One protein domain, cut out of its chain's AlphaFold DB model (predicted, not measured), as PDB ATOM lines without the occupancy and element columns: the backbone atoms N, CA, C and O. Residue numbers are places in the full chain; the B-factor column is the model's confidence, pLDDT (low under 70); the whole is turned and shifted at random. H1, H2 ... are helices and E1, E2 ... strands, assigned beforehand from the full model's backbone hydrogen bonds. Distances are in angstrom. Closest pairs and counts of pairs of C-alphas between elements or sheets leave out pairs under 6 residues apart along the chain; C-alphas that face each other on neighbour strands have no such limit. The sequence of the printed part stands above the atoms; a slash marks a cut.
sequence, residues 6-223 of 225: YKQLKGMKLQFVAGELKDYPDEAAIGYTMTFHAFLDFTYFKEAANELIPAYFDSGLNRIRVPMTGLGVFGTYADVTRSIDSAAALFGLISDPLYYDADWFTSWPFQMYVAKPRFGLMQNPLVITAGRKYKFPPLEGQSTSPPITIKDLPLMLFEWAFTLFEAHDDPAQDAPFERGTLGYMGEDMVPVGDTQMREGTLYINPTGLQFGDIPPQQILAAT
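AT A GLANCE: This is residues 6 to 223 of the 225 residues of an uncharacterized protein of Pseudomonas sp. FW215-R4 (UniProt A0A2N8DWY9). A long, twisted sheet makes a wall: E2, E3 and E8 run side by side along it, with E7 and the E5-E6 hairpin joined to it beyond E8. A smaller sheet, E1 E11 E10 E4, stands near one end of the wall with H1 packed on it, and H2 lies at that same end of the wall; two small pairs, E9-E14 and E12-E13, complete the strands. The printed part has 218 residues with two named helices and fourteen named strands, in the order E1 E2 E3 H1 E4 H2 E5 to E14. It is mostly strand, though only 98 residues are in named elements; the wall's neighbours are antiparallel, the smaller sheet is mixed. It is compact, with a radius of gyration of the C-alphas of 18.5 A and spans of 52 by 39 by 31 A.

HOW THE PARTS SIT: Begin at E1, residues 6 to 8, the parallel neighbour of E11, residues 177 to 183, with N 7 and O 181 2.9 A apart. Next comes the hairpin of E2, residues 13 to 24, which bends by 60 degrees at residue 17, and E3, residues 29 to 39; find N 15 and O 37 at 2.8 A. On the other side of E3 is antiparallel E8, residues 126 to 135, with N 34 and O 130 at 2.8 A. E8 forms a hairpin with E7, residues 118 to 120, at N 120 and O 127, 2.8 A, and on the same side pairs with E6, residues 110 to 114, at N 113 and O 133, 2.9 A. E6 forms a hairpin with E5, residues 103 to 107, at N 105 and O 112, 2.8 A. E10, residues 161 to 166, forms a hairpin with E11, at N 162 and O 182, 2.8 A, and is antiparallel to E4, residues 63 to 65, at N 165 and O 63, 2.8 A. H1, residues 42 to 52, is on this smaller sheet at a height of 9.9 A, over E11; the closest C-alphas are those of Leu 52 and Arg 179, 6.4 A. H2, residues 87 to 94, is on the twisted sheet, its Phe 91 C-alpha 6.8 A from that of Leu 126, and only grazes the smaller sheet. E9, residues 156 to 158, runs on into E10 at 58 degrees and is antiparallel to E14, residues 202 to 204, at N 158 and O 202, 2.8 A. E12, residues 189 to 192, and E13, residues 195 to 198, are a hairpin, with N 190 and O 197 at 2.8 A. In H1 and H2 every O i to N i+4 pair is within hydrogen-bond range.

IN THESE COORDINATES: Find C-alpha 6 at (13.498, 6.492, -53.956), where E1 begins. E2 runs 31.4 A from C-alpha 13 at (20.502, 19.555, -49.938), E3 31.6 A, E8 29.8 A, E11 18.3 A, E10 16.5 A and H1 15.3 A. E14 ends at C-alpha 204, (34.343, 14.370, -58.472).

THE WHOLE: The C-alphas farthest apart are those of Ala 55 and Gly 141, 56.4 A. The printed part has no cut; the links E4 to H2 and E8 to E9 are long. Confidence is under 70 at residues 82 to 83 and 169 to 174.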
ATOM      1  N   TYR A   6      12.756   5.281 -54.273       93.75
ATOM      2  CA  TYR A   6      13.498   6.492 -53.956       93.75
ATOM      3  C   TYR A   6      12.649   7.694 -54.339       93.75
ATOM      4  O   TYR A   6      12.194   7.769 -55.478       93.75
ATOM      5  N   LYS A   7      12.509   8.651 -53.422       95.88
ATOM      6  CA  LYS A   7      11.775   9.896 -53.642       95.88
ATOM      7  C   LYS A   7      12.671  11.087 -53.343       95.88
ATOM      8  O   LYS A   7      13.357  11.125 -52.313       95.88
ATOM      9  N   GLN A   8      12.659  12.077 -54.232       96.56
ATOM     10  CA  GLN A   8      13.381  13.316 -53.969       96.56
ATOM     11  C   GLN A   8      12.691  14.077 -52.831       96.56
ATOM     12  O   GLN A   8      11.498  14.381 -52.881       96.56
ATOM     13  N   LEU A   9      13.455  14.424 -51.799       97.12
ATOM     14  CA  LEU A   9      12.956  15.137 -50.637       97.12
ATOM     15  C   LEU A   9      13.152  16.644 -50.789       97.12
ATOM     16  O   LEU A   9      14.272  17.165 -50.769       97.12
ATOM     17  N   LYS A  10      12.035  17.368 -50.876       95.31
ATOM     18  CA  LYS A  10      12.035  18.832 -50.878       95.31
ATOM     19  C   LYS A  10      12.722  19.376 -49.620       95.31
ATOM     20  O   LYS A  10      12.438  18.947 -48.508       95.31
ATOM     21  N   GLY A  11      13.606  20.357 -49.804       93.81
ATOM     22  CA  GLY A  11      14.334  20.999 -48.703       93.81
ATOM     23  C   GLY A  11      15.558  20.219 -48.207       93.81
ATOM     24  O   GLY A  11      16.262  20.700 -47.321       93.81
ATOM     25  N   MET A  12      15.857  19.058 -48.796       96.94
ATOM     26  CA  MET A  12      17.111  18.345 -48.577       96.94
ATOM     27  C   MET A  12      18.170  18.830 -49.571       96.94
ATOM     28  O   MET A  12      17.898  18.983 -50.761       96.94
ATOM     29  N   LYS A  13      19.389  19.094 -49.093       96.69
ATOM     30  CA  LYS A  13      20.502  19.555 -49.938       96.69
ATOM     31  C   LYS A  13      21.832  19.105 -49.357       96.69
ATOM     32  O   LYS A  13      22.024  19.167 -48.148       96.69
ATOM     33  N   LEU A  14      22.771  18.744 -50.222       97.56
ATOM     34  CA  LEU A  14      24.175  18.588 -49.867       97.56
ATOM     35  C   LEU A  14      24.975  19.734 -50.497       97.56
ATOM     36  O   LEU A  14      24.821  20.027 -51.681       97.56
ATOM     37  N   GLN A  15      25.784  20.433 -49.708       97.69
ATOM     38  CA  GLN A  15      26.572  21.574 -50.169       97.69
ATOM     39  C   GLN A  15      28.037  21.394 -49.794       97.69
ATOM     40  O   GLN A  15      28.365  21.264 -48.618       97.69
ATOM     41  N   PHE A  16      28.915  21.421 -50.793       98.19
ATOM     42  CA  PHE A  16      30.355  21.365 -50.579       98.19
ATOM     43  C   PHE A  16      30.867  22.593 -49.818       98.19
ATOM     44  O   PHE A  16      30.422  23.716 -50.070       98.19
ATOM     45  N   VAL A  17      31.807  22.362 -48.900       98.06
ATOM     46  CA  VAL A  17      32.474  23.402 -48.107       98.06
ATOM     47  C   VAL A  17      33.967  23.424 -48.408       98.06
ATOM     48  O   VAL A  17      34.499  24.464 -48.783       98.06
ATOM     49  N   ALA A  18      34.637  22.285 -48.232       98.12
ATOM     50  CA  ALA A  18      36.079  22.156 -48.410       98.12
ATOM     51  C   ALA A  18      36.454  20.704 -48.699       98.12
ATOM     52  O   ALA A  18      35.747  19.781 -48.286       98.12
ATOM     53  N   GLY A  19      37.577  20.500 -49.375       98.06
ATOM     54  CA  GLY A  19      38.093  19.181 -49.691       98.06
ATOM     55  C   GLY A  19      39.601  19.218 -49.865       98.06
ATOM     56  O   GLY A  19      40.142  20.241 -50.268       98.06
ATOM     57  N   GLU A  20      40.263  18.109 -49.575       98.38
ATOM     58  CA  GLU A  20      41.702  17.925 -49.754       98.38
ATOM     59  C   GLU A  20      41.946  16.531 -50.333       98.38
ATOM     60  O   GLU A  20      41.381  15.554 -49.838       98.38
ATOM     61  N   LEU A  21      42.795  16.434 -51.356       98.44
ATOM     62  CA  LEU A  21      43.328  15.185 -51.889       98.44
ATOM     63  C   LEU A  21      44.783  15.027 -51.443       98.44
ATOM     64  O   LEU A  21      45.612  15.908 -51.667       98.44
ATOM     65  N   LYS A  22      45.124  13.887 -50.854       98.25
ATOM     66  CA  LYS A  22      46.429  13.646 -50.245       98.25
ATOM     67  C   LYS A  22      47.014  12.303 -50.660       98.25
ATOM     68  O   LYS A  22      46.300  11.306 -50.775       98.25
ATOM     69  N   ASP A  23      48.327  12.302 -50.848       97.88
ATOM     70  CA  ASP A  23      49.128  11.099 -51.045       97.88
ATOM     71  C   ASP A  23      49.521  10.471 -49.697       97.88
ATOM     72  O   ASP A  23      49.883  11.177 -48.748       97.88
ATOM     73  N   TYR A  24      49.451   9.145 -49.616       96.75
ATOM     74  CA  TYR A  24      49.829   8.331 -48.461       96.75
ATOM     75  C   TYR A  24      50.841   7.268 -48.918       96.75
ATOM     76  O   TYR A  24      50.478   6.095 -49.082       96.75
ATOM     77  N   PRO A  25      52.114   7.650 -49.126       93.56
ATOM     78  CA  PRO A  25      53.117   6.770 -49.722       93.56
ATOM     79  C   PRO A  25      53.388   5.518 -48.879       93.56
ATOM     80  O   PRO A  25      53.529   4.432 -49.436       93.56
ATOM     81  N   ASP A  26      53.367   5.639 -47.548       92.88
ATOM     82  CA  ASP A  26      53.580   4.513 -46.623       92.88
ATOM     83  C   ASP A  26      52.480   3.439 -46.718       92.88
ATOM     84  O   ASP A  26      52.687   2.285 -46.347       92.88
ATOM     85  N   GLU A  27      51.304   3.806 -47.232       92.69
ATOM     86  CA  GLU A  27      50.158   2.914 -47.430       92.69
ATOM     87  C   GLU A  27      49.945   2.545 -48.909       92.69
ATOM     88  O   GLU A  27      48.995   1.819 -49.217       92.69
ATOM     89  N   ALA A  28      50.802   3.049 -49.813       95.00
ATOM     90  CA  ALA A  28      50.615   3.027 -51.267       95.00
ATOM     91  C   ALA A  28      49.191   3.455 -51.672       95.00
ATOM     92  O   ALA A  28      48.549   2.824 -52.514       95.00
ATOM     93  N   ALA A  29      48.676   4.499 -51.017       97.00
ATOM     94  CA  ALA A  29      47.287   4.916 -51.127       97.00
ATOM     95  C   ALA A  29      47.162   6.404 -51.456       97.00
ATOM     96  O   ALA A  29      47.965   7.223 -51.026       97.00
ATOM     97  N   ILE A  30      46.083   6.767 -52.143       98.00
ATOM     98  CA  ILE A  30      45.645   8.156 -52.291       98.00
ATOM     99  C   ILE A  30      44.303   8.292 -51.592       98.00
ATOM    100  O   ILE A  30      43.434   7.431 -51.728       98.00
ATOM    101  N   GLY A  31      44.112   9.363 -50.835       96.88
ATOM    102  CA  GLY A  31      42.863   9.589 -50.126       96.88
ATOM    103  C   GLY A  31      42.406  11.027 -50.168       96.88
ATOM    104  O   GLY A  31      43.194  11.934 -50.406       96.88
ATOM    105  N   TYR A  32      41.126  11.225 -49.895       97.44
ATOM    106  CA  TYR A  32      40.551  12.546 -49.724       97.44
ATOM    107  C   TYR A  32      39.987  12.731 -48.322       97.44
ATOM    108  O   TYR A  32      39.590  11.769 -47.660       97.44
ATOM    109  N   THR A  33      39.880  13.993 -47.918       98.12
ATOM    110  CA  THR A  33      38.998  14.442 -46.841       98.12
ATOM    111  C   THR A  33      38.065  15.503 -47.403       98.12
ATOM    112  O   THR A  33      38.524  16.437 -48.046       98.12
ATOM    113  N   MET A  34      36.764  15.371 -47.170       97.94
ATOM    114  CA  MET A  34      35.732  16.264 -47.694       97.94
ATOM    115  C   MET A  34      34.848  16.765 -46.566       97.94
ATOM    116  O   MET A  34      34.524  16.010 -45.653       97.94
ATOM    117  N   THR A  35      34.427  18.023 -46.643       98.38
ATOM    118  CA  THR A  35      33.464  18.631 -45.727       98.38
ATOM    119  C   THR A  35      32.262  19.155 -46.497       98.38
ATOM    120  O   THR A  35      32.406  19.896 -47.473       98.38
ATOM    121  N   PHE A  36      31.075  18.789 -46.025       98.25
ATOM    122  CA  PHE A  36      29.795  19.205 -46.577       98.25
ATOM    123  C   PHE A  36      28.881  19.769 -45.490       98.25
ATOM    124  O   PHE A  36      28.924  19.361 -44.332       98.25
ATOM    125  N   HIS A  37      28.003  20.677 -45.896       98.06
ATOM    126  CA  HIS A  37      26.792  21.027 -45.170       98.06
ATOM    127  C   HIS A  37      25.629  20.205 -45.730       98.06
ATOM    128  O   HIS A  37      25.288  20.330 -46.909       98.06
ATOM    129  N   ALA A  38      25.026  19.375 -44.889       97.12
ATOM    130  CA  ALA A  38      23.839  18.593 -45.187       97.12
ATOM    131  C   ALA A  38      22.610  19.282 -44.581       97.12
ATOM    132  O   ALA A  38      22.453  19.367 -43.363       97.12
ATOM    133  N   PHE A  39      21.753  19.810 -45.446       97.12
ATOM    134  CA  PHE A  39      20.516  20.474 -45.068       97.12
ATOM    135  C   PHE A  39      19.347  19.499 -45.108       97.12
ATOM    136  O   PHE A  39      19.286  18.613 -45.970       97.12
ATOM    137  N   LEU A  40      18.404  19.714 -44.196       96.75
ATOM    138  CA  LEU A  40      17.137  19.001 -44.133       96.75
ATOM    139  C   LEU A  40      16.021  19.957 -43.709       96.75
ATOM    140  O   LEU A  40      16.128  20.614 -42.673       96.75
ATOM    141  N   ASP A  41      14.936  20.003 -44.475       96.88
ATOM    142  CA  ASP A  41      13.667  20.543 -43.994       96.88
ATOM    143  C   ASP A  41      12.906  19.423 -43.280       96.88
ATOM    144  O   ASP A  41      12.396  18.490 -43.906       96.88
ATOM    145  N   PHE A  42      12.880  19.482 -41.949       95.62
ATOM    146  CA  PHE A  42      12.283  18.421 -41.144       95.62
ATOM    147  C   PHE A  42      10.766  18.318 -41.329       95.62
ATOM    148  O   PHE A  42      10.219  17.225 -41.203       95.62
ATOM    149  N   THR A  43      10.085  19.418 -41.660       96.06
ATOM    150  CA  THR A  43       8.640  19.398 -41.908       96.06
ATOM    151  C   THR A  43       8.343  18.550 -43.138       96.06
ATOM    152  O   THR A  43       7.579  17.591 -43.044       96.06
ATOM    153  N   TYR A  44       9.033  18.817 -44.253       97.25
ATOM    154  CA  TYR A  44       8.882  18.006 -45.465       97.25
ATOM    155  C   TYR A  44       9.350  16.567 -45.265       97.25
ATOM    156  O   TYR A  44       8.740  15.644 -45.803       97.25
ATOM    157  N   PHE A  45      10.392  16.348 -44.460       96.56
ATOM    158  CA  PHE A  45      10.826  14.998 -44.118       96.56
ATOM    159  C   PHE A  45       9.758  14.222 -43.349       96.56
ATOM    160  O   PHE A  45       9.465  13.081 -43.694       96.56
ATOM    161  N   LYS A  46       9.147  14.844 -42.335       95.25
ATOM    162  CA  LYS A  46       8.091  14.230 -41.529       95.25
ATOM    163  C   LYS A  46       6.854  13.912 -42.361       95.25
ATOM    164  O   LYS A  46       6.293  12.833 -42.203       95.25
ATOM    165  N   GLU A  47       6.452  14.817 -43.250       95.62
ATOM    166  CA  GLU A  47       5.346  14.589 -44.186       95.62
ATOM    167  C   GLU A  47       5.635  13.392 -45.101       95.62
ATOM    168  O   GLU A  47       4.864  12.435 -45.106       95.62
ATOM    169  N   ALA A  48       6.784  13.380 -45.783       96.25
ATOM    170  CA  ALA A  48       7.162  12.295 -46.690       96.25
ATOM    171  C   ALA A  48       7.361  10.946 -45.973       96.25
ATOM    172  O   ALA A  48       6.992   9.899 -46.503       96.25
ATOM    173  N   ALA A  49       7.915  10.949 -44.758       94.88
ATOM    174  CA  ALA A  49       8.048   9.740 -43.950       94.88
ATOM    175  C   ALA A  49       6.678   9.174 -43.547       94.88
ATOM    176  O   ALA A  49       6.477   7.965 -43.623       94.88
ATOM    177  N   ASN A  50       5.729  10.041 -43.181       93.81
ATOM    178  CA  ASN A  50       4.369   9.644 -42.814       93.81
ATOM    179  C   ASN A  50       3.533   9.142 -44.001       93.81
ATOM    180  O   ASN A  50       2.618   8.347 -43.793       93.81
ATOM    181  N   GLU A  51       3.834   9.585 -45.224       94.31
ATOM    182  CA  GLU A  51       3.243   9.025 -46.448       94.31
ATOM    183  C   GLU A  51       3.670   7.568 -46.675       94.31
ATOM    184  O   GLU A  51       2.861   6.758 -47.123       94.31
ATOM    185  N   LEU A  52       4.923   7.229 -46.351       92.75
ATOM    186  CA  LEU A  52       5.466   5.874 -46.501       92.75
ATOM    187  C   LEU A  52       5.088   4.958 -45.331       92.75
ATOM    188  O   LEU A  52       4.771   3.787 -45.538       92.75
ATOM    189  N   ILE A  53       5.152   5.477 -44.104       91.75
ATOM    190  CA  ILE A  53       4.857   4.760 -42.860       91.75
ATOM    191  C   ILE A  53       4.026   5.690 -41.970       91.75
ATOM    192  O   ILE A  53       4.578   6.633 -41.397       91.75
ATOM    193  N   PRO A  54       2.714   5.451 -41.807       90.88
ATOM    194  CA  PRO A  54       1.869   6.294 -40.973       90.88
ATOM    195  C   PRO A  54       2.432   6.468 -39.558       90.88
ATOM    196  O   PRO A  54       2.777   5.492 -38.894       90.88
ATOM    197  N   ALA A  55       2.495   7.720 -39.097       88.56
ATOM    198  CA  ALA A  55       3.016   8.084 -37.777       88.56
ATOM    199  C   ALA A  55       4.454   7.573 -37.528       88.56
ATOM    200  O   ALA A  55       4.785   7.091 -36.441       88.56
ATOM    201  N   TYR A  56       5.325   7.687 -38.542       90.75
ATOM    202  CA  TYR A  56       6.671   7.107 -38.559       90.75
ATOM    203  C   TYR A  56       7.498   7.438 -37.308       90.75
ATOM    204  O   TYR A  56       8.111   6.551 -36.720       90.75
ATOM    205  N   PHE A  57       7.483   8.699 -36.871       89.19
ATOM    206  CA  PHE A  57       8.237   9.158 -35.697       89.19
ATOM    207  C   PHE A  57       7.535   8.907 -34.352       89.19
ATOM    208  O   PHE A  57       8.144   9.107 -33.302       89.19
ATOM    209  N   ASP A  58       6.278   8.454 -34.364       83.56
ATOM    210  CA  ASP A  58       5.462   8.301 -33.156       83.56
ATOM    211  C   ASP A  58       5.426   6.843 -32.648       83.56
ATOM    212  O   ASP A  58       5.130   6.605 -31.472       83.56
ATOM    213  N   SER A  59       5.763   5.855 -33.493       76.44
ATOM    214  CA  SER A  59       5.713   4.428 -33.121       76.44
ATOM    215  C   SER A  59       6.734   4.059 -32.036       76.44
ATOM    216  O   SER A  59       6.430   3.272 -31.138       76.44
ATOM    217  N   GLY A  60       7.923   4.673 -32.065       75.31
ATOM    218  CA  GLY A  60       9.052   4.348 -31.184       75.31
ATOM    219  C   GLY A  60       9.794   3.056 -31.544       75.31
ATOM    220  O   GLY A  60      10.714   2.680 -30.824       75.31
ATOM    221  N   LEU A  61       9.376   2.379 -32.617       82.75
ATOM    222  CA  LEU A  61       9.914   1.092 -33.071       82.75
ATOM    223  C   LEU A  61      10.619   1.211 -34.419       82.75
ATOM    224  O   LEU A  61      11.514   0.428 -34.723       82.75
ATOM    225  N   ASN A  62      10.191   2.171 -35.241       89.12
ATOM    226  CA  ASN A  62      10.707   2.350 -36.589       89.12
ATOM    227  C   ASN A  62      12.208   2.619 -36.589       89.12
ATOM    228  O   ASN A  62      12.790   3.046 -35.595       89.12
ATOM    229  N   ARG A  63      12.847   2.365 -37.725       91.31
ATOM    230  CA  ARG A  63      14.302   2.370 -37.844       91.31
ATOM    231  C   ARG A  63      14.731   3.158 -39.059       91.31
ATOM    232  O   ARG A  63      14.081   3.114 -40.096       91.31
ATOM    233  N   ILE A  64      15.849   3.858 -38.949       92.56
ATOM    234  CA  ILE A  64      16.383   4.685 -40.027       92.56
ATOM    235  C   ILE A  64      17.823   4.300 -40.343       92.56
ATOM    236  O   ILE A  64      18.625   4.055 -39.446       92.56
ATOM    237  N   ARG A  65      18.171   4.283 -41.628       92.81
ATOM    238  CA  ARG A  65      19.561   4.215 -42.093       92.81
ATOM    239  C   ARG A  65      19.858   5.444 -42.929       92.81
ATOM    240  O   ARG A  65      18.982   5.936 -43.636       92.81
ATOM    241  N   VAL A  66      21.100   5.904 -42.892       92.12
ATOM    242  CA  VAL A  66      21.547   7.032 -43.708       92.12
ATOM    243  C   VAL A  66      22.500   6.520 -44.785       92.12
ATOM    244  O   VAL A  66      23.669   6.267 -44.486       92.12
ATOM    245  N   PRO A  67      22.044   6.328 -46.038       89.75
ATOM    246  CA  PRO A  67      22.958   6.157 -47.155       89.75
ATOM    247  C   PRO A  67      23.906   7.356 -47.251       89.75
ATOM    248  O   PRO A  67      23.482   8.506 -47.380       89.75
ATOM    249  N   MET A  68      25.199   7.062 -47.135       87.75
ATOM    250  CA  MET A  68      26.283   8.041 -47.059       87.75
ATOM    251  C   MET A  68      27.443   7.641 -47.973       87.75
ATOM    252  O   MET A  68      28.605   7.790 -47.603       87.75
ATOM    253  N   THR A  69      27.177   7.099 -49.164       89.56
ATOM    254  CA  THR A  69      28.247   6.789 -50.125       89.56
ATOM    255  C   THR A  69      29.131   8.021 -50.349       89.56
ATOM    256  O   THR A  69      28.644   9.138 -50.458       89.56
ATOM    257  N   GLY A  70      30.451   7.838 -50.305       89.38
ATOM    258  CA  GLY A  70      31.448   8.919 -50.329       89.38
ATOM    259  C   GLY A  70      31.630   9.665 -49.003       89.38
ATOM    260  O   GLY A  70      32.664  10.291 -48.791       89.38
ATOM    261  N   LEU A  71      30.670   9.569 -48.083       90.50
ATOM    262  CA  LEU A  71      30.665  10.280 -46.804       90.50
ATOM    263  C   LEU A  71      30.860   9.369 -45.581       90.50
ATOM    264  O   LEU A  71      31.248   9.866 -44.535       90.50
ATOM    265  N   GLY A  72      30.619   8.063 -45.689       89.75
ATOM    266  CA  GLY A  72      30.749   7.094 -44.600       89.75
ATOM    267  C   GLY A  72      30.202   5.715 -44.972       89.75
ATOM    268  O   GLY A  72      29.722   5.506 -46.088       89.75
ATOM    269  N   VAL A  73      30.274   4.770 -44.035       83.94
ATOM    270  CA  VAL A  73      29.542   3.495 -44.091       83.94
ATOM    271  C   VAL A  73      28.689   3.411 -42.836       83.94
ATOM    272  O   VAL A  73      29.222   3.341 -41.734       83.94
ATOM    273  N   PHE A  74      27.370   3.473 -43.016       78.38
ATOM    274  CA  PHE A  74      26.401   3.304 -41.939       78.38
ATOM    275  C   PHE A  74      26.115   1.801 -41.805       78.38
ATOM    276  O   PHE A  74      25.392   1.235 -42.627       78.38
ATOM    277  N   GLY A  75      26.740   1.150 -40.824       74.00
ATOM    278  CA  GLY A  75      26.827  -0.315 -40.722       74.00
ATOM    279  C   GLY A  75      25.541  -1.015 -40.270       74.00
ATOM    280  O   GLY A  75      25.450  -2.240 -40.316       74.00
ATOM    281  N   THR A  76      24.532  -0.259 -39.830       80.38
ATOM    282  CA  THR A  76      23.290  -0.795 -39.248       80.38
ATOM    283  C   THR A  76      22.091   0.132 -39.525       80.38
ATOM    284  O   THR A  76      22.044   0.819 -40.546       80.38
ATOM    285  N   TYR A  77      21.095   0.150 -38.649       84.12
ATOM    286  CA  TYR A  77      20.020   1.130 -38.571       84.12
ATOM    287  C   TYR A  77      19.957   1.703 -37.149       84.12
ATOM    288  O   TYR A  77      20.317   1.034 -36.180       84.12
ATOM    289  N   ALA A  78      19.509   2.946 -37.031       86.25
ATOM    290  CA  ALA A  78      19.250   3.603 -35.760       86.25
ATOM    291  C   ALA A  78      17.768   3.474 -35.401       86.25
ATOM    292  O   ALA A  78      16.903   3.689 -36.256       86.25
ATOM    293  N   ASP A  79      17.476   3.159 -34.141       84.94
ATOM    294  CA  ASP A  79      16.101   3.128 -33.650       84.94
ATOM    295  C   ASP A  79      15.551   4.558 -33.555       84.94
ATOM    296  O   ASP A  79      16.110   5.441 -32.896       84.94
ATOM    297  N   VAL A  80      14.420   4.787 -34.215       83.12
ATOM    298  CA  VAL A  80      13.646   6.024 -34.136       83.12
ATOM    299  C   VAL A  80      12.867   5.989 -32.829       83.12
ATOM    300  O   VAL A  80      11.698   5.611 -32.763       83.12
ATOM    301  N   THR A  81      13.558   6.349 -31.752       72.88
ATOM    302  CA  THR A  81      12.943   6.456 -30.427       72.88
ATOM    303  C   THR A  81      11.907   7.582 -30.390       72.88
ATOM    304  O   THR A  81      11.934   8.523 -31.190       72.88
ATOM    305  N   ARG A  82      10.967   7.491 -29.443       61.12
ATOM    306  CA  ARG A  82       9.968   8.545 -29.214       61.12
ATOM    307  C   ARG A  82      10.708   9.844 -28.873       61.12
ATOM    308  O   ARG A  82      11.451   9.833 -27.900       61.12
ATOM    309  N   SER A  83      10.489  10.896 -29.679       69.75
ATOM    310  CA  SER A  83      10.979  12.294 -29.551       69.75
ATOM    311  C   SER A  83      11.825  12.855 -30.711       69.75
ATOM    312  O   SER A  83      12.475  13.883 -30.530       69.75
ATOM    313  N   ILE A  84      11.788  12.287 -31.925       88.31
ATOM    314  CA  ILE A  84      12.330  13.002 -33.100       88.31
ATOM    315  C   ILE A  84      11.274  13.965 -33.662       88.31
ATOM    316  O   ILE A  84      10.432  13.595 -34.479       88.31
ATOM    317  N   ASP A  85      11.321  15.219 -33.222       90.19
ATOM    318  CA  ASP A  85      10.403  16.293 -33.628       90.19
ATOM    319  C   ASP A  85      11.081  17.433 -34.409       90.19
ATOM    320  O   ASP A  85      10.422  18.389 -34.822       90.19
ATOM    321  N   SER A  86      12.391  17.327 -34.635       92.06
ATOM    322  CA  SER A  86      13.206  18.356 -35.274       92.06
ATOM    323  C   SER A  86      14.403  17.765 -36.025       92.06
ATOM    324  O   SER A  86      14.875  16.665 -35.724       92.06
ATOM    325  N   ALA A  87      14.953  18.535 -36.975       93.31
ATOM    326  CA  ALA A  87      16.192  18.174 -37.671       93.31
ATOM    327  C   ALA A  87      17.353  17.974 -36.686       93.31
ATOM    328  O   ALA A  87      18.110  17.022 -36.821       93.31
ATOM    329  N   ALA A  88      17.457  18.827 -35.661       92.19
ATOM    330  CA  ALA A  88      18.501  18.728 -34.646       92.19
ATOM    331  C   ALA A  88      18.423  17.413 -33.851       92.19
ATOM    332  O   ALA A  88      19.452  16.777 -33.635       92.19
ATOM    333  N   ALA A  89      17.218  16.977 -33.458       91.69
ATOM    334  CA  ALA A  89      17.028  15.692 -32.782       91.69
ATOM    335  C   ALA A  89      17.418  14.516 -33.692       91.69
ATOM    336  O   ALA A  89      18.140  13.613 -33.267       91.69
ATOM    337  N   LEU A  90      17.015  14.563 -34.966       93.06
ATOM    338  CA  LEU A  90      17.391  13.549 -35.953       93.06
ATOM    339  C   LEU A  90      18.907  13.506 -36.182       93.06
ATOM    340  O   LEU A  90      19.494  12.430 -36.223       93.06
ATOM    341  N   PHE A  91      19.549  14.667 -36.314       93.69
ATOM    342  CA  PHE A  91      20.998  14.776 -36.463       93.69
ATOM    343  C   PHE A  91      21.733  14.248 -35.231       93.69
ATOM    344  O   PHE A  91      22.738  13.558 -35.379       93.69
ATOM    345  N   GLY A  92      21.207  14.501 -34.030       91.81
ATOM    346  CA  GLY A  92      21.707  13.905 -32.793       91.81
ATOM    347  C   GLY A  92      21.685  12.375 -32.829       91.81
ATOM    348  O   GLY A  92      22.676  11.758 -32.459       91.81
ATOM    349  N   LEU A  93      20.610  11.770 -33.347       91.38
ATOM    350  CA  LEU A  93      20.517  10.316 -33.506       91.38
ATOM    351  C   LEU A  93      21.538   9.779 -34.517       91.38
ATOM    352  O   LEU A  93      22.313   8.884 -34.201       91.38
ATOM    353  N   ILE A  94      21.538  10.303 -35.744       92.00
ATOM    354  CA  ILE A  94      22.322   9.704 -36.835       92.00
ATOM    355  C   ILE A  94      23.819   9.993 -36.732       92.00
ATOM    356  O   ILE A  94      24.586   9.338 -37.414       92.00
ATOM    357  N   SER A  95      24.242  10.972 -35.929       92.94
ATOM    358  CA  SER A  95      25.656  11.344 -35.788       92.94
ATOM    359  C   SER A  95      26.430  10.493 -34.779       92.94
ATOM    360  O   SER A  95      27.628  10.720 -34.592       92.94
ATOM    361  N   ASP A  96      25.778   9.518 -34.136       90.88
ATOM    362  CA  ASP A  96      26.445   8.632 -33.189       90.88
ATOM    363  C   ASP A  96      27.525   7.790 -33.910       90.88
ATOM    364  O   ASP A  96      27.216   7.041 -34.844       90.88
ATOM    365  N   PRO A  97      28.806   7.875 -33.496       88.69
ATOM    366  CA  PRO A  97      29.898   7.125 -34.115       88.69
ATOM    367  C   PRO A  97      29.753   5.599 -34.009       88.69
ATOM    368  O   PRO A  97      30.493   4.884 -34.696       88.69
ATOM    369  N   LEU A  98      28.855   5.083 -33.162       89.50
ATOM    370  CA  LEU A  98      28.530   3.657 -33.064       89.50
ATOM    371  C   LEU A  98      27.837   3.118 -34.319       89.50
ATOM    372  O   LEU A  98      27.952   1.929 -34.597       89.50
ATOM    373  N   TYR A  99      27.177   3.973 -35.103       89.38
ATOM    374  CA  TYR A  99      26.522   3.564 -36.348       89.38
ATOM    375  C   TYR A  99      27.458   3.495 -37.554       89.38
ATOM    376  O   TYR A  99      27.055   3.020 -38.619       89.38
ATOM    377  N   TYR A 100      28.696   3.968 -37.404       91.50
ATOM    378  CA  TYR A 100      29.645   4.073 -38.503       91.50
ATOM    379  C   TYR A 100      30.809   3.118 -38.346       91.50
ATOM    380  O   TYR A 100      31.485   3.098 -37.312       91.50
ATOM    381  N   ASP A 101      31.100   2.413 -39.430       88.31
ATOM    382  CA  ASP A 101      32.279   1.575 -39.535       88.31
ATOM    383  C   ASP A 101      33.484   2.386 -40.009       88.31
ATOM    384  O   ASP A 101      33.363   3.397 -40.708       88.31
ATOM    385  N   ALA A 102      34.667   1.927 -39.613       91.75
ATOM    386  CA  ALA A 102      35.916   2.350 -40.218       91.75
ATOM    387  C   ALA A 102      36.773   1.129 -40.497       91.75
ATOM    388  O   ALA A 102      37.302   0.520 -39.569       91.75
ATOM    389  N   ASP A 103      36.885   0.784 -41.774       90.38
ATOM    390  CA  ASP A 103      37.655  -0.372 -42.207       90.38
ATOM    391  C   ASP A 103      38.067  -0.255 -43.680       90.38
ATOM    392  O   ASP A 103      37.629   0.640 -44.416       90.38
ATOM    393  N   TRP A 104      38.937  -1.169 -44.096       90.69
ATOM    394  CA  TRP A 104      39.251  -1.453 -45.484       90.69
ATOM    395  C   TRP A 104      38.221  -2.412 -46.076       90.69
ATOM    396  O   TRP A 104      38.086  -3.561 -45.665       90.69
ATOM    397  N   PHE A 105      37.559  -1.958 -47.129       88.56
ATOM    398  CA  PHE A 105      36.628  -2.745 -47.919       88.56
ATOM    399  C   PHE A 105      37.279  -3.119 -49.249       88.56
ATOM    400  O   PHE A 105      37.867  -2.274 -49.929       88.56
ATOM    401  N   THR A 106      37.163  -4.382 -49.647       85.69
ATOM    402  CA  THR A 106      37.602  -4.823 -50.976       85.69
ATOM    403  C   THR A 106      36.494  -4.537 -51.982       85.69
ATOM    404  O   THR A 106      35.399  -5.083 -51.875       85.69
ATOM    405  N   SER A 107      36.783  -3.697 -52.973       80.69
ATOM    406  CA  SER A 107      35.878  -3.369 -54.075       80.69
ATOM    407  C   SER A 107      36.691  -3.313 -55.355       80.69
ATOM    408  O   SER A 107      37.351  -2.310 -55.617       80.69
ATOM    409  N   TRP A 108      36.650  -4.385 -56.148       79.56
ATOM    410  CA  TRP A 108      37.449  -4.504 -57.368       79.56
ATOM    411  C   TRP A 108      37.349  -3.238 -58.249       79.56
ATOM    412  O   TRP A 108      36.233  -2.784 -58.506       79.56
ATOM    413  N   PRO A 109      38.474  -2.660 -58.719       90.62
ATOM    414  CA  PRO A 109      39.859  -3.142 -58.606       90.62
ATOM    415  C   PRO A 109      40.632  -2.632 -57.370       90.62
ATOM    416  O   PRO A 109      41.839  -2.841 -57.287       90.62
ATOM    417  N   PHE A 110      39.984  -1.966 -56.412       92.69
ATOM    418  CA  PHE A 110      40.631  -1.314 -55.268       92.69
ATOM    419  C   PHE A 110      40.385  -2.027 -53.932       92.69
ATOM    420  O   PHE A 110      39.418  -2.762 -53.725       92.69
ATOM    421  N   GLN A 111      41.246  -1.723 -52.968       94.19
ATOM    422  CA  GLN A 111      40.870  -1.677 -51.562       94.19
ATOM    423  C   GLN A 111      40.562  -0.224 -51.202       94.19
ATOM    424  O   GLN A 111      41.320   0.687 -51.546       94.19
ATOM    425  N   MET A 112      39.446  -0.011 -50.514       93.62
ATOM    426  CA  MET A 112      38.969   1.304 -50.111       93.62
ATOM    427  C   MET A 112      38.863   1.368 -48.592       93.62
ATOM    428  O   MET A 112      38.073   0.641 -48.001       93.62
ATOM    429  N   TYR A 113      39.617   2.261 -47.963       94.38
ATOM    430  CA  TYR A 113      39.397   2.601 -46.563       94.38
ATOM    431  C   TYR A 113      38.298   3.648 -46.479       94.38
ATOM    432  O   TYR A 113      38.370   4.667 -47.174       94.38
ATOM    433  N   VAL A 114      37.318   3.440 -45.607       92.56
ATOM    434  CA  VAL A 114      36.335   4.471 -45.261       92.56
ATOM    435  C   VAL A 114      36.553   4.869 -43.812       92.56
ATOM    436  O   VAL A 114      36.523   4.023 -42.928       92.56
ATOM    437  N   ALA A 115      36.803   6.151 -43.561       93.50
ATOM    438  CA  ALA A 115      36.918   6.667 -42.204       93.50
ATOM    439  C   ALA A 115      35.529   6.901 -41.592       93.50
ATOM    440  O   ALA A 115      34.584   7.237 -42.311       93.50
ATOM    441  N   LYS A 116      35.430   6.833 -40.255       94.62
ATOM    442  CA  LYS A 116      34.228   7.307 -39.558       94.62
ATOM    443  C   LYS A 116      34.021   8.794 -39.871       94.62
ATOM    444  O   LYS A 116      34.979   9.567 -39.731       94.62
ATOM    445  N   PRO A 117      32.811   9.219 -40.265       95.25
ATOM    446  CA  PRO A 117      32.541  10.629 -40.476       95.25
ATOM    447  C   PRO A 117      32.604  11.371 -39.139       95.25
ATOM    448  O   PRO A 117      32.270  10.831 -38.083       95.25
ATOM    449  N   ARG A 118      33.024  12.631 -39.182       96.12
ATOM    450  CA  ARG A 118      32.934  13.560 -38.054       96.12
ATOM    451  C   ARG A 118      31.780  14.513 -38.295       96.12
ATOM    452  O   ARG A 118      31.668  15.080 -39.380       96.12
ATOM    453  N   PHE A 119      30.971  14.721 -37.265       95.56
ATOM    454  CA  PHE A 119      29.784  15.559 -37.343       95.56
ATOM    455  C   PHE A 119      29.953  16.834 -36.522       95.56
ATOM    456  O   PHE A 119      30.354  16.792 -35.361       95.56
ATOM    457  N   GLY A 120      29.634  17.972 -37.131       94.81
ATOM    458  CA  GLY A 120      29.388  19.227 -36.432       94.81
ATOM    459  C   GLY A 120      27.885  19.444 -36.330       94.81
ATOM    460  O   GLY A 120      27.233  19.733 -37.335       94.81
ATOM    461  N   LEU A 121      27.336  19.287 -35.126       86.56
ATOM    462  CA  LEU A 121      25.911  19.487 -34.875       86.56
ATOM    463  C   LEU A 121      25.589  20.985 -34.825       86.56
ATOM    464  O   LEU A 121      26.022  21.699 -33.922       86.56
ATOM    465  N   MET A 122      24.805  21.450 -35.794       80.12
ATOM    466  CA  MET A 122      24.108  22.737 -35.763       80.12
ATOM    467  C   MET A 122      22.602  22.475 -35.908       80.12
ATOM    468  O   MET A 122      22.193  21.346 -36.176       80.12
ATOM    469  N   GLN A 123      21.758  23.499 -35.743       79.31
ATOM    470  CA  GLN A 123      20.308  23.323 -35.924       79.31
ATOM    471  C   GLN A 123      19.962  22.839 -37.343       79.31
ATOM    472  O   GLN A 123      19.168  21.916 -37.500       79.31
ATOM    473  N   ASN A 124      20.561  23.470 -38.356       87.19
ATOM    474  CA  ASN A 124      20.529  23.114 -39.777       87.19
ATOM    475  C   ASN A 124      21.527  24.065 -40.475       87.19
ATOM    476  O   ASN A 124      21.322  25.280 -40.380       87.19
ATOM    477  N   PRO A 125      22.617  23.600 -41.111       94.88
ATOM    478  CA  PRO A 125      22.891  22.237 -41.578       94.88
ATOM    479  C   PRO A 125      23.578  21.325 -40.552       94.88
ATOM    480  O   PRO A 125      24.190  21.790 -39.595       94.88
ATOM    481  N   LEU A 126      23.570  20.021 -40.817       96.12
ATOM    482  CA  LEU A 126      24.555  19.089 -40.272       96.12
ATOM    483  C   LEU A 126      25.884  19.276 -41.018       96.12
ATOM    484  O   LEU A 126      25.931  19.150 -42.241       96.12
ATOM    485  N   VAL A 127      26.972  19.564 -40.307       97.62
ATOM    486  CA  VAL A 127      28.315  19.586 -40.907       97.62
ATOM    487  C   VAL A 127      28.863  18.164 -40.908       97.62
ATOM    488  O   VAL A 127      28.940  17.544 -39.851       97.62
ATOM    489  N   ILE A 128      29.262  17.651 -42.068       97.19
ATOM    490  CA  ILE A 128      29.807  16.299 -42.229       97.19
ATOM    491  C   ILE A 128      31.224  16.419 -42.770       97.19
ATOM    492  O   ILE A 128      31.406  16.932 -43.871       97.19
ATOM    493  N   THR A 129      32.217  15.916 -42.036       97.81
ATOM    494  CA  THR A 129      33.578  15.722 -42.546       97.81
ATOM    495  C   THR A 129      33.870  14.235 -42.696       97.81
ATOM    496  O   THR A 129      33.873  13.497 -41.714       97.81
ATOM    497  N   ALA A 130      34.154  13.804 -43.917       96.06
ATOM    498  CA  ALA A 130      34.348  12.410 -44.289       96.06
ATOM    499  C   ALA A 130      35.696  12.196 -44.972       96.06
ATOM    500  O   ALA A 130      36.224  13.112 -45.600       96.06
ATOM    501  N   GLY A 131      36.237  10.982 -44.888       95.06
ATOM    502  CA  GLY A 131      37.482  10.638 -45.563       95.06
ATOM    503  C   GLY A 131      37.463   9.235 -46.147       95.06
ATOM    504  O   GLY A 131      36.885   8.313 -45.567       95.06
ATOM    505  N   ARG A 132      38.126   9.077 -47.292       95.62
ATOM    506  CA  ARG A 132      38.360   7.781 -47.933       95.62
ATOM    507  C   ARG A 132      39.789   7.676 -48.430       95.62
ATOM    508  O   ARG A 132      40.389   8.686 -48.787       95.62
ATOM    509  N   LYS A 133      40.315   6.454 -48.488       96.50
ATOM    510  CA  LYS A 133      41.576   6.138 -49.172       96.50
ATOM    511  C   LYS A 133      41.362   5.013 -50.169       96.50
ATOM    512  O   LYS A 133      40.541   4.133 -49.930       96.50
ATOM    513  N   TYR A 134      42.137   5.028 -51.240       96.50
ATOM    514  CA  TYR A 134      42.137   4.041 -52.309       96.50
ATOM    515  C   TYR A 134      43.554   3.523 -52.507       96.50
ATOM    516  O   TYR A 134      44.499   4.309 -52.560       96.50
ATOM    517  N   LYS A 135      43.688   2.209 -52.648       96.00
ATOM    518  CA  LYS A 135      44.915   1.547 -53.100       96.00
ATOM    519  C   LYS A 135      44.567   0.307 -53.906       96.00
ATOM    520  O   LYS A 135      43.461  -0.222 -53.785       96.00
ATOM    521  N   PHE A 136      45.507  -0.192 -54.695       95.81
ATOM    522  CA  PHE A 136      45.349  -1.512 -55.300       95.81
ATOM    523  C   PHE A 136      45.516  -2.615 -54.242       95.81
ATOM    524  O   PHE A 136      46.311  -2.450 -53.310       95.81
ATOM    525  N   PRO A 137      44.795  -3.745 -54.342       92.06
ATOM    526  CA  PRO A 137      45.112  -4.913 -53.531       92.06
ATOM    527  C   PRO A 137      46.532  -5.409 -53.859       92.06
ATOM    528  O   PRO A 137      46.994  -5.239 -54.993       92.06
ATOM    529  N   PRO A 138      47.238  -6.035 -52.902       90.31
ATOM    530  CA  PRO A 138      48.478  -6.738 -53.202       90.31
ATOM    531  C   PRO A 138      48.260  -7.780 -54.305       90.31
ATOM    532  O   PRO A 138      47.238  -8.470 -54.327       90.31
ATOM    533  N   LEU A 139      49.222  -7.892 -55.220       88.69
ATOM    534  CA  LEU A 139      49.212  -8.952 -56.228       88.69
ATOM    535  C   LEU A 139      49.472 -10.309 -55.565       88.69
ATOM    536  O   LEU A 139      50.087 -10.384 -54.500       88.69
ATOM    537  N   GLU A 140      49.031 -11.393 -56.205       87.94
ATOM    538  CA  GLU A 140      49.269 -12.746 -55.700       87.94
ATOM    539  C   GLU A 140      50.770 -12.979 -55.445       87.94
ATOM    540  O   GLU A 140      51.618 -12.695 -56.293       87.94
ATOM    541  N   GLY A 141      51.101 -13.451 -54.240       88.06
ATOM    542  CA  GLY A 141      52.485 -13.660 -53.809       88.06
ATOM    543  C   GLY A 141      53.239 -12.399 -53.365       88.06
ATOM    544  O   GLY A 141      54.421 -12.502 -53.042       88.06
ATOM    545  N   GLN A 142      52.593 -11.228 -53.311       86.75
ATOM    546  CA  GLN A 142      53.192  -9.982 -52.818       86.75
ATOM    547  C   GLN A 142      52.575  -9.538 -51.488       86.75
ATOM    548  O   GLN A 142      51.379  -9.683 -51.252       86.75
ATOM    549  N   SER A 143      53.403  -8.964 -50.612       83.44
ATOM    550  CA  SER A 143      52.970  -8.381 -49.334       83.44
ATOM    551  C   SER A 143      52.634  -6.888 -49.426       83.44
ATOM    552  O   SER A 143      52.063  -6.335 -48.489       83.44
ATOM    553  N   THR A 144      52.976  -6.233 -50.539       86.44
ATOM    554  CA  THR A 144      52.792  -4.793 -50.752       86.44
ATOM    555  C   THR A 144      51.843  -4.514 -51.909       86.44
ATOM    556  O   THR A 144      51.875  -5.198 -52.932       86.44
ATOM    557  N   SER A 145      51.032  -3.469 -51.762       91.25
ATOM    558  CA  SER A 145      50.194  -2.941 -52.838       91.25
ATOM    559  C   SER A 145      51.045  -2.252 -53.915       91.25
ATOM    560  O   SER A 145      51.990  -1.537 -53.569       91.25
ATOM    561  N   PRO A 146      50.718  -2.417 -55.211       92.88
ATOM    562  CA  PRO A 146      51.274  -1.581 -56.272       92.88
ATOM    563  C   PRO A 146      50.992  -0.088 -56.028       92.88
ATOM    564  O   PRO A 146      49.977   0.240 -55.405       92.88
ATOM    565  N   PRO A 147      51.839   0.823 -56.544       93.31
ATOM    566  CA  PRO A 147      51.580   2.254 -56.454       93.31
ATOM    567  C   PRO A 147      50.304   2.630 -57.215       93.31
ATOM    568  O   PRO A 147      50.003   2.065 -58.267       93.31
ATOM    569  N   ILE A 148      49.583   3.616 -56.688       96.00
ATOM    570  CA  ILE A 148      48.382   4.202 -57.286       96.00
ATOM    571  C   ILE A 148      48.656   5.661 -57.660       96.00
ATOM    572  O   ILE A 148      49.424   6.352 -56.990       96.00
ATOM    573  N   THR A 149      48.033   6.148 -58.728       96.38
ATOM    574  CA  THR A 149      48.087   7.549 -59.151       96.38
ATOM    575  C   THR A 149      46.693   8.171 -59.159       96.38
ATOM    576  O   THR A 149      45.679   7.477 -59.153       96.38
ATOM    577  N   ILE A 150      46.613   9.504 -59.221       96.56
ATOM    578  CA  ILE A 150      45.327  10.223 -59.275       96.56
ATOM    579  C   ILE A 150      44.463   9.752 -60.458       96.56
ATOM    580  O   ILE A 150      43.246   9.668 -60.328       96.56
ATOM    581  N   LYS A 151      45.082   9.405 -61.595       94.38
ATOM    582  CA  LYS A 151      44.372   8.940 -62.800       94.38
ATOM    583  C   LYS A 151      43.689   7.588 -62.613       94.38
ATOM    584  O   LYS A 151      42.780   7.276 -63.372       94.38
ATOM    585  N   ASP A 152      44.142   6.811 -61.635       94.94
ATOM    586  CA  ASP A 152      43.578   5.505 -61.323       94.94
ATOM    587  C   ASP A 152      42.357   5.617 -60.408       94.94
ATOM    588  O   ASP A 152      41.609   4.658 -60.288       94.94
ATOM    589  N   LEU A 153      42.134   6.756 -59.741       94.94
ATOM    590  CA  LEU A 153      41.010   6.900 -58.819       94.94
ATOM    591  C   LEU A 153      39.667   6.686 -59.539       94.94
ATOM    592  O   LEU A 153      39.513   7.083 -60.694       94.94
ATOM    593  N   PRO A 154      38.664   6.094 -58.871       93.31
ATOM    594  CA  PRO A 154      37.325   6.005 -59.435       93.31
ATOM    595  C   PRO A 154      36.631   7.376 -59.428       93.31
ATOM    596  O   PRO A 154      37.075   8.322 -58.773       93.31
ATOM    597  N   LEU A 155      35.472   7.465 -60.090       93.81
ATOM    598  CA  LEU A 155      34.521   8.542 -59.810       93.81
ATOM    599  C   LEU A 155      34.147   8.507 -58.322       93.81
ATOM    600  O   LEU A 155      33.789   7.460 -57.777       93.81
ATOM    601  N   MET A 156      34.225   9.658 -57.661       94.06
ATOM    602  CA  MET A 156      33.917   9.784 -56.238       94.06
ATOM    603  C   MET A 156      32.573  10.484 -56.095       94.06
ATOM    604  O   MET A 156      32.502  11.693 -56.282       94.06
ATOM    605  N   LEU A 157      31.514   9.730 -55.806       94.38
ATOM    606  CA  LEU A 157      30.156  10.256 -55.631       94.38
ATOM    607  C   LEU A 157      29.802  10.429 -54.151       94.38
ATOM    608  O   LEU A 157      30.312   9.690 -53.306       94.38
ATOM    609  N   PHE A 158      28.921  11.384 -53.858       96.06
ATOM    610  CA  PHE A 158      28.527  11.766 -52.503       96.06
ATOM    611  C   PHE A 158      27.009  11.686 -52.324       96.06
ATOM    612  O   PHE A 158      26.246  12.461 -52.908       96.06
ATOM    613  N   GLU A 159      26.571  10.768 -51.469       93.44
ATOM    614  CA  GLU A 159      25.165  10.547 -51.150       93.44
ATOM    615  C   GLU A 159      24.807  11.084 -49.768       93.44
ATOM    616  O   GLU A 159      25.579  11.001 -48.812       93.44
ATOM    617  N   TRP A 160      23.593  11.615 -49.685       94.12
ATOM    618  CA  TRP A 160      22.941  12.055 -48.463       94.12
ATOM    619  C   TRP A 160      21.459  11.718 -48.609       94.12
ATOM    620  O   TRP A 160      20.745  12.331 -49.409       94.12
ATOM    621  N   ALA A 161      21.012  10.689 -47.903       95.81
ATOM    622  CA  ALA A 161      19.640  10.205 -47.967       95.81
ATOM    623  C   ALA A 161      19.230   9.560 -46.638       95.81
ATOM    624  O   ALA A 161      20.059   9.327 -45.760       95.81
ATOM    625  N   PHE A 162      17.951   9.232 -46.516       96.00
ATOM    626  CA  PHE A 162      17.367   8.515 -45.395       96.00
ATOM    627  C   PHE A 162      16.557   7.338 -45.912       96.00
ATOM    628  O   PHE A 162      15.531   7.530 -46.559       96.00
ATOM    629  N   THR A 163      16.998   6.122 -45.615       95.25
ATOM    630  CA  THR A 163      16.211   4.913 -45.843       95.25
ATOM    631  C   THR A 163      15.361   4.643 -44.608       95.25
ATOM    632  O   THR A 163      15.893   4.542 -43.498       95.25
ATOM    633  N   LEU A 164      14.047   4.547 -44.805       94.44
ATOM    634  CA  LEU A 164      13.067   4.345 -43.744       94.44
ATOM    635  C   LEU A 164      12.695   2.871 -43.643       94.44
ATOM    636  O   LEU A 164      12.375   2.229 -44.649       94.44
ATOM    637  N   PHE A 165      12.693   2.363 -42.418       92.25
ATOM    638  CA  PHE A 165      12.321   0.996 -42.116       92.25
ATOM    639  C   PHE A 165      11.148   0.966 -41.143       92.25
ATOM    640  O   PHE A 165      11.178   1.586 -40.077       92.25
ATOM    641  N   GLU A 166      10.123   0.208 -41.511       89.81
ATOM    642  CA  GLU A 166       9.009  -0.111 -40.632       89.81
ATOM    643  C   GLU A 166       9.384  -1.326 -39.793       89.81
ATOM    644  O   GLU A 166       9.663  -2.402 -40.328       89.81
ATOM    645  N   ALA A 167       9.435  -1.146 -38.479       79.12
ATOM    646  CA  ALA A 167       9.647  -2.255 -37.561       79.12
ATOM    647  C   ALA A 167       8.308  -2.843 -37.109       79.12
ATOM    648  O   ALA A 167       7.259  -2.199 -37.197       79.12
ATOM    649  N   HIS A 168       8.351  -4.068 -36.598       74.44
ATOM    650  CA  HIS A 168       7.178  -4.778 -36.110       74.44
ATOM    651  C   HIS A 168       7.384  -5.259 -34.679       74.44
ATOM    652  O   HIS A 168       8.492  -5.606 -34.288       74.44
ATOM    653  N   ASP A 169       6.284  -5.321 -33.931       69.56
ATOM    654  CA  ASP A 169       6.240  -5.881 -32.575       69.56
ATOM    655  C   ASP A 169       6.227  -7.421 -32.557       69.56
ATOM    656  O   ASP A 169       6.149  -8.026 -31.490       69.56
ATOM    657  N   ASP A 170       6.256  -8.066 -33.729       69.12
ATOM    658  CA  ASP A 170       6.237  -9.521 -33.857       69.12
ATOM    659  C   ASP A 170       7.626 -10.104 -33.538       69.12
ATOM    660  O   ASP A 170       8.552  -9.923 -34.331       69.12
ATOM    661  N   PRO A 171       7.787 -10.868 -32.438       61.81
ATOM    662  CA  PRO A 171       9.064 -11.480 -32.074       61.81
ATOM    663  C   PRO A 171       9.583 -12.490 -33.108       61.81
ATOM    664  O   PRO A 171      10.736 -12.903 -33.030       61.81
ATOM    665  N   ALA A 172       8.741 -12.937 -34.050       65.81
ATOM    666  CA  ALA A 172       9.142 -13.809 -35.151       65.81
ATOM    667  C   ALA A 172       9.749 -13.045 -36.345       65.81
ATOM    668  O   ALA A 172      10.289 -13.680 -37.255       65.81
ATOM    669  N   GLN A 173       9.673 -11.708 -36.364       62.97
ATOM    670  CA  GLN A 173      10.204 -10.850 -37.425       62.97
ATOM    671  C   GLN A 173      11.298  -9.928 -36.884       62.97
ATOM    672  O   GLN A 173      11.044  -8.817 -36.436       62.97
ATOM    673  N   ASP A 174      12.542 -10.399 -36.964       63.19
ATOM    674  CA  ASP A 174      13.700  -9.708 -36.379       63.19
ATOM    675  C   ASP A 174      14.196  -8.509 -37.222       63.19
ATOM    676  O   ASP A 174      14.806  -7.566 -36.709       63.19
ATOM    677  N   ALA A 175      13.949  -8.530 -38.538       74.38
ATOM    678  CA  ALA A 175      14.436  -7.512 -39.468       74.38
ATOM    679  C   ALA A 175      13.306  -6.554 -39.888       74.38
ATOM    680  O   ALA A 175      12.261  -7.019 -40.346       74.38
ATOM    681  N   PRO A 176      13.507  -5.227 -39.789       83.88
ATOM    682  CA  PRO A 176      12.489  -4.261 -40.175       83.88
ATOM    683  C   PRO A 176      12.375  -4.188 -41.708       83.88
ATOM    684  O   PRO A 176      13.347  -4.440 -42.428       83.88
ATOM    685  N   PHE A 177      11.204  -3.825 -42.231       88.38
ATOM    686  CA  PHE A 177      10.990  -3.728 -43.675       88.38
ATOM    687  C   PHE A 177      11.379  -2.364 -44.214       88.38
ATOM    688  O   PHE A 177      10.843  -1.342 -43.793       88.38
ATOM    689  N   GLU A 178      12.252  -2.357 -45.216       91.44
ATOM    690  CA  GLU A 178      12.547  -1.155 -45.985       91.44
ATOM    691  C   GLU A 178      11.297  -0.695 -46.748       91.44
ATOM    692  O   GLU A 178      10.706  -1.464 -47.513       91.44
ATOM    693  N   ARG A 179      10.886   0.560 -46.537       93.25
ATOM    694  CA  ARG A 179       9.716   1.153 -47.205       93.25
ATOM    695  C   ARG A 179      10.084   2.123 -48.315       93.25
ATOM    696  O   ARG A 179       9.358   2.210 -49.298       93.25
ATOM    697  N   GLY A 180      11.207   2.816 -48.179       94.38
ATOM    698  CA  GLY A 180      11.686   3.738 -49.201       94.38
ATOM    699  C   GLY A 180      12.887   4.545 -48.739       94.38
ATOM    700  O   GLY A 180      13.276   4.510 -47.568       94.38
ATOM    701  N   THR A 181      13.473   5.287 -49.672       95.88
ATOM    702  CA  THR A 181      14.596   6.192 -49.428       95.88
ATOM    703  C   THR A 181      14.240   7.617 -49.844       95.88
ATOM    704  O   THR A 181      13.800   7.860 -50.962       95.88
ATOM    705  N   LEU A 182      14.469   8.571 -48.947       97.25
ATOM    706  CA  LEU A 182      14.254  10.000 -49.157       97.25
ATOM    707  C   LEU A 182      15.614  10.695 -49.289       97.25
ATOM    708  O   LEU A 182      16.426  10.612 -48.370       97.25
ATOM    709  N   GLY A 183      15.895  11.359 -50.410       96.94
ATOM    710  CA  GLY A 183      17.216  11.955 -50.663       96.94
ATOM    711  C   GLY A 183      17.173  13.286 -51.413       96.94
ATOM    712  O   GLY A 183      16.135  13.686 -51.930       96.94
ATOM    713  N   TYR A 184      18.307  13.989 -51.490       96.38
ATOM    714  CA  TYR A 184      18.382  15.292 -52.182       96.38
ATOM    715  C   TYR A 184      18.418  15.184 -53.717       96.38
ATOM    716  O   TYR A 184      18.094  16.143 -54.420       96.38
ATOM    717  N   MET A 185      18.849  14.033 -54.232       96.12
ATOM    718  CA  MET A 185      19.024  13.771 -55.661       96.12
ATOM    719  C   MET A 185      17.659  13.573 -56.330       96.12
ATOM    720  O   MET A 185      16.700  13.183 -55.662       96.12
ATOM    721  N   GLY A 186      17.578  13.820 -57.633       95.00
ATOM    722  CA  GLY A 186      16.410  13.529 -58.456       95.00
ATOM    723  C   GLY A 186      16.105  12.031 -58.538       95.00
ATOM    724  O   GLY A 186      16.919  11.171 -58.197       95.00
ATOM    725  N   GLU A 187      14.894  11.708 -58.979       94.44
ATOM    726  CA  GLU A 187      14.424  10.320 -59.071       94.44
ATOM    727  C   GLU A 187      14.937   9.611 -60.333       94.44
ATOM    728  O   GLU A 187      15.144   8.395 -60.316       94.44
ATOM    729  N   ASP A 188      15.225  10.380 -61.385       94.69
ATOM    730  CA  ASP A 188      15.773   9.890 -62.645       94.69
ATOM    731  C   ASP A 188      17.255   9.513 -62.528       94.69
ATOM    732  O   ASP A 188      18.042  10.177 -61.847       94.69
ATOM    733  N   MET A 189      17.649   8.475 -63.266       94.69
ATOM    734  CA  MET A 189      19.049   8.084 -63.439       94.69
ATOM    735  C   MET A 189      19.631   8.731 -64.698       94.69
ATOM    736  O   MET A 189      18.979   8.781 -65.743       94.69
ATOM    737  N   VAL A 190      20.872   9.200 -64.606       95.81
ATOM    738  CA  VAL A 190      21.634   9.805 -65.699       95.81
ATOM    739  C   VAL A 190      23.021   9.154 -65.813       95.81
ATOM    740  O   VAL A 190      23.633   8.817 -64.792       95.81
ATOM    741  N   PRO A 191      23.541   8.962 -67.038       95.25
ATOM    742  CA  PRO A 191      24.889   8.446 -67.245       95.25
ATOM    743  C   PRO A 191      25.951   9.505 -66.916       95.25
ATOM    744  O   PRO A 191      25.896  10.632 -67.402       95.25
ATOM    745  N   VAL A 192      26.967   9.115 -66.148       93.12
ATOM    746  CA  VAL A 192      28.192   9.885 -65.895       93.12
ATOM    747  C   VAL A 192      29.383   8.949 -66.106       93.12
ATOM    748  O   VAL A 192      29.704   8.121 -65.252       93.12
ATOM    749  N   GLY A 193      30.023   9.045 -67.275       87.81
ATOM    750  CA  GLY A 193      30.975   8.022 -67.723       87.81
ATOM    751  C   GLY A 193      30.289   6.655 -67.815       87.81
ATOM    752  O   GLY A 193      29.188   6.555 -68.353       87.81
ATOM    753  N   ASP A 194      30.901   5.628 -67.226       88.00
ATOM    754  CA  ASP A 194      30.341   4.267 -67.167       88.00
ATOM    755  C   ASP A 194      29.421   4.033 -65.950       88.00
ATOM    756  O   ASP A 194      28.991   2.910 -65.692       88.00
ATOM    757  N   THR A 195      29.123   5.077 -65.165       89.75
ATOM    758  CA  THR A 195      28.306   4.975 -63.946       89.75
ATOM    759  C   THR A 195      26.931   5.603 -64.152       89.75
ATOM    760  O   THR A 195      26.813   6.711 -64.667       89.75
ATOM    761  N   GLN A 196      25.878   4.913 -63.716       93.06
ATOM    762  CA  GLN A 196      24.537   5.490 -63.602       93.06
ATOM    763  C   GLN A 196      24.399   6.152 -62.232       93.06
ATOM    764  O   GLN A 196      24.612   5.501 -61.210       93.06
ATOM    765  N   MET A 197      24.032   7.429 -62.202       94.25
ATOM    766  CA  MET A 197      23.829   8.191 -60.966       94.25
ATOM    767  C   MET A 197      22.458   8.853 -60.982       94.25
ATOM    768  O   MET A 197      21.925   9.136 -62.050       94.25
ATOM    769  N   ARG A 198      21.890   9.145 -59.811       95.06
ATOM    770  CA  ARG A 198      20.679   9.968 -59.749       95.06
ATOM    771  C   ARG A 198      20.987  11.386 -60.213       95.06
ATOM    772  O   ARG A 198      22.056  11.915 -59.899       95.06
ATOM    773  N   GLU A 199      20.071  12.018 -60.937       96.50
ATOM    774  CA  GLU A 199      20.221  13.423 -61.324       96.50
ATOM    775  C   GLU A 199      20.499  14.299 -60.087       96.50
ATOM    776  O   GLU A 199      19.937  14.103 -59.013       96.50
ATOM    777  N   GLY A 200      21.422  15.248 -60.197       96.31
ATOM    778  CA  GLY A 200      21.853  16.112 -59.103       96.31
ATOM    779  C   GLY A 200      22.855  15.490 -58.124       96.31
ATOM    780  O   GLY A 200      23.345  16.221 -57.266       96.31
ATOM    781  N   THR A 201      23.204  14.199 -58.242       96.94
ATOM    782  CA  THR A 201      24.246  13.569 -57.400       96.94
ATOM    783  C   THR A 201      25.556  14.339 -57.523       96.94
ATOM    784  O   THR A 201      26.048  14.543 -58.635       96.94
ATOM    785  N   LEU A 202      26.126  14.759 -56.391       97.62
ATOM    786  CA  LEU A 202      27.434  15.400 -56.360       97.62
ATOM    787  C   LEU A 202      28.538  14.367 -56.552       97.62
ATOM    788  O   LEU A 202      28.527  13.312 -55.915       97.62
ATOM    789  N   TYR A 203      29.521  14.687 -57.387       97.38
ATOM    790  CA  TYR A 203      30.661  13.814 -57.627       97.38
ATOM    791  C   TYR A 203      31.925  14.589 -58.000       97.38
ATOM    792  O   TYR A 203      31.877  15.764 -58.361       97.38
ATOM    793  N   ILE A 204      33.066  13.909 -57.931       96.31
ATOM    794  CA  ILE A 204      34.343  14.370 -58.472       96.31
ATOM    795  C   ILE A 204      34.778  13.422 -59.585       96.31
ATOM    796  O   ILE A 204      34.783  12.198 -59.412       96.31
ATOM    797  N   ASN A 205      35.196  14.004 -60.709       94.19
ATOM    798  CA  ASN A 205      35.959  13.299 -61.730       94.19
ATOM    799  C   ASN A 205      37.459  13.449 -61.420       94.19
ATOM    800  O   ASN A 205      37.926  14.576 -61.269       94.19
ATOM    801  N   PRO A 206      38.236  12.356 -61.335       92.19
ATOM    802  CA  PRO A 206      39.675  12.428 -61.071       92.19
ATOM    803  C   PRO A 206      40.474  13.151 -62.166       92.19
ATOM    804  O   PRO A 206      41.611  13.574 -61.942       92.19
ATOM    805  N   THR A 207      39.897  13.315 -63.356       90.56
ATOM    806  CA  THR A 207      40.523  14.024 -64.472       90.56
ATOM    807  C   THR A 207      40.808  15.475 -64.099       90.56
ATOM    808  O   THR A 207      39.897  16.274 -63.910       90.56
ATOM    809  N   GLY A 208      42.090  15.837 -64.046       87.12
ATOM    810  CA  GLY A 208      42.521  17.199 -63.726       87.12
ATOM    811  C   GLY A 208      42.612  17.506 -62.228       87.12
ATOM    812  O   GLY A 208      42.944  18.640 -61.882       87.12
ATOM    813  N   LEU A 209      42.376  16.526 -61.349       94.69
ATOM    814  CA  LEU A 209      42.706  16.661 -59.932       94.69
ATOM    815  C   LEU A 209      44.218  16.744 -59.709       94.69
ATOM    816  O   LEU A 209      45.026  16.196 -60.463       94.69
ATOM    817  N   GLN A 210      44.580  17.405 -58.616       96.56
ATOM    818  CA  GLN A 210      45.938  17.505 -58.096       96.56
ATOM    819  C   GLN A 210      45.902  17.268 -56.584       96.56
ATOM    820  O   GLN A 210      44.848  17.395 -55.961       96.56
ATOM    821  N   PHE A 211      47.044  16.910 -56.000       98.12
ATOM    822  CA  PHE A 211      47.168  16.862 -54.545       98.12
ATOM    823  C   PHE A 211      47.055  18.269 -53.940       98.12
ATOM    824  O   PHE A 211      47.501  19.244 -54.546       98.12
ATOM    825  N   GLY A 212      46.500  18.349 -52.732       98.31
ATOM    826  CA  GLY A 212      46.163  19.587 -52.035       98.31
ATOM    827  C   GLY A 212      44.661  19.864 -52.048       98.31
ATOM    828  O   GLY A 212      43.847  18.942 -52.138       98.31
ATOM    829  N   ASP A 213      44.300  21.139 -51.936       98.19
ATOM    830  CA  ASP A 213      42.905  21.570 -51.857       98.19
ATOM    831  C   ASP A 213      42.119  21.207 -53.125       98.19
ATOM    832  O   ASP A 213      42.553  21.449 -54.254       98.19
ATOM    833  N   ILE A 214      40.915  20.670 -52.934       97.69
ATOM    834  CA  ILE A 214      39.955  20.389 -54.001       97.69
ATOM    835  C   ILE A 214      39.077  21.636 -54.169       97.69
ATOM    836  O   ILE A 214      38.285  21.952 -53.275       97.69
ATOM    837  N   PRO A 215      39.182  22.368 -55.291       95.56
ATOM    838  CA  PRO A 215      38.415  23.589 -55.476       95.56
ATOM    839  C   PRO A 215      36.943  23.270 -55.802       95.56
ATOM    840  O   PRO A 215      36.658  22.229 -56.400       95.56
ATOM    841  N   PRO A 216      35.987  24.169 -55.487       96.31
ATOM    842  CA  PRO A 216      34.556  23.920 -55.696       96.31
ATOM    843  C   PRO A 216      34.169  23.528 -57.127       96.31
ATOM    844  O   PRO A 216      33.207  22.798 -57.320       96.31
ATOM    845  N   GLN A 217      34.920  23.979 -58.135       95.69
ATOM    846  CA  GLN A 217      34.678  23.665 -59.547       95.69
ATOM    847  C   GLN A 217      34.924  22.188 -59.891       95.69
ATOM    848  O   GLN A 217      34.448  21.727 -60.923       95.69
ATOM    849  N   GLN A 218      35.655  21.454 -59.046       96.69
ATOM    850  CA  GLN A 218      35.850  20.007 -59.187       96.69
ATOM    851  C   GLN A 218      34.684  19.199 -58.601       96.69
ATOM    852  O   GLN A 218      34.628  17.985 -58.788       96.69
ATOM    853  N   ILE A 219      33.747  19.859 -57.910       97.00
ATOM    854  CA  ILE A 219      32.520  19.249 -57.400       97.00
ATOM    855  C   ILE A 219      31.427  19.445 -58.440       97.00
ATOM    856  O   ILE A 219      30.821  20.510 -58.558       97.00
ATOM    857  N   LEU A 220      31.205  18.397 -59.213       96.88
ATOM    858  CA  LEU A 220      30.237  18.361 -60.294       96.88
ATOM    859  C   LEU A 220      28.896  17.835 -59.776       96.88
ATOM    860  O   LEU A 220      28.835  17.164 -58.748       96.88
ATOM    861  N   ALA A 221      27.824  18.124 -60.509       97.19
ATOM    862  CA  ALA A 221      26.510  17.531 -60.292       97.19
ATOM    863  C   ALA A 221      26.126  16.715 -61.527       97.19
ATOM    864  O   ALA A 221      26.363  17.147 -62.656       97.19
ATOM    865  N   ALA A 222      25.567  15.525 -61.325       96.81
ATOM    866  CA  ALA A 222      25.090  14.687 -62.417       96.81
ATOM    867  C   ALA A 222      23.891  15.365 -63.101       96.81
ATOM    868  O   ALA A 222      22.922  15.721 -62.438       96.81
ATOM    869  N   THR A 223      23.933  15.559 -64.415       93.50
ATOM    870  CA  THR A 223      22.851  16.205 -65.175       93.50
ATOM    871  C   THR A 223      22.528  15.389 -66.414       93.50
ATOM    872  O   THR A 223      23.400  14.694 -66.936       93.50
TER     873      THR A 223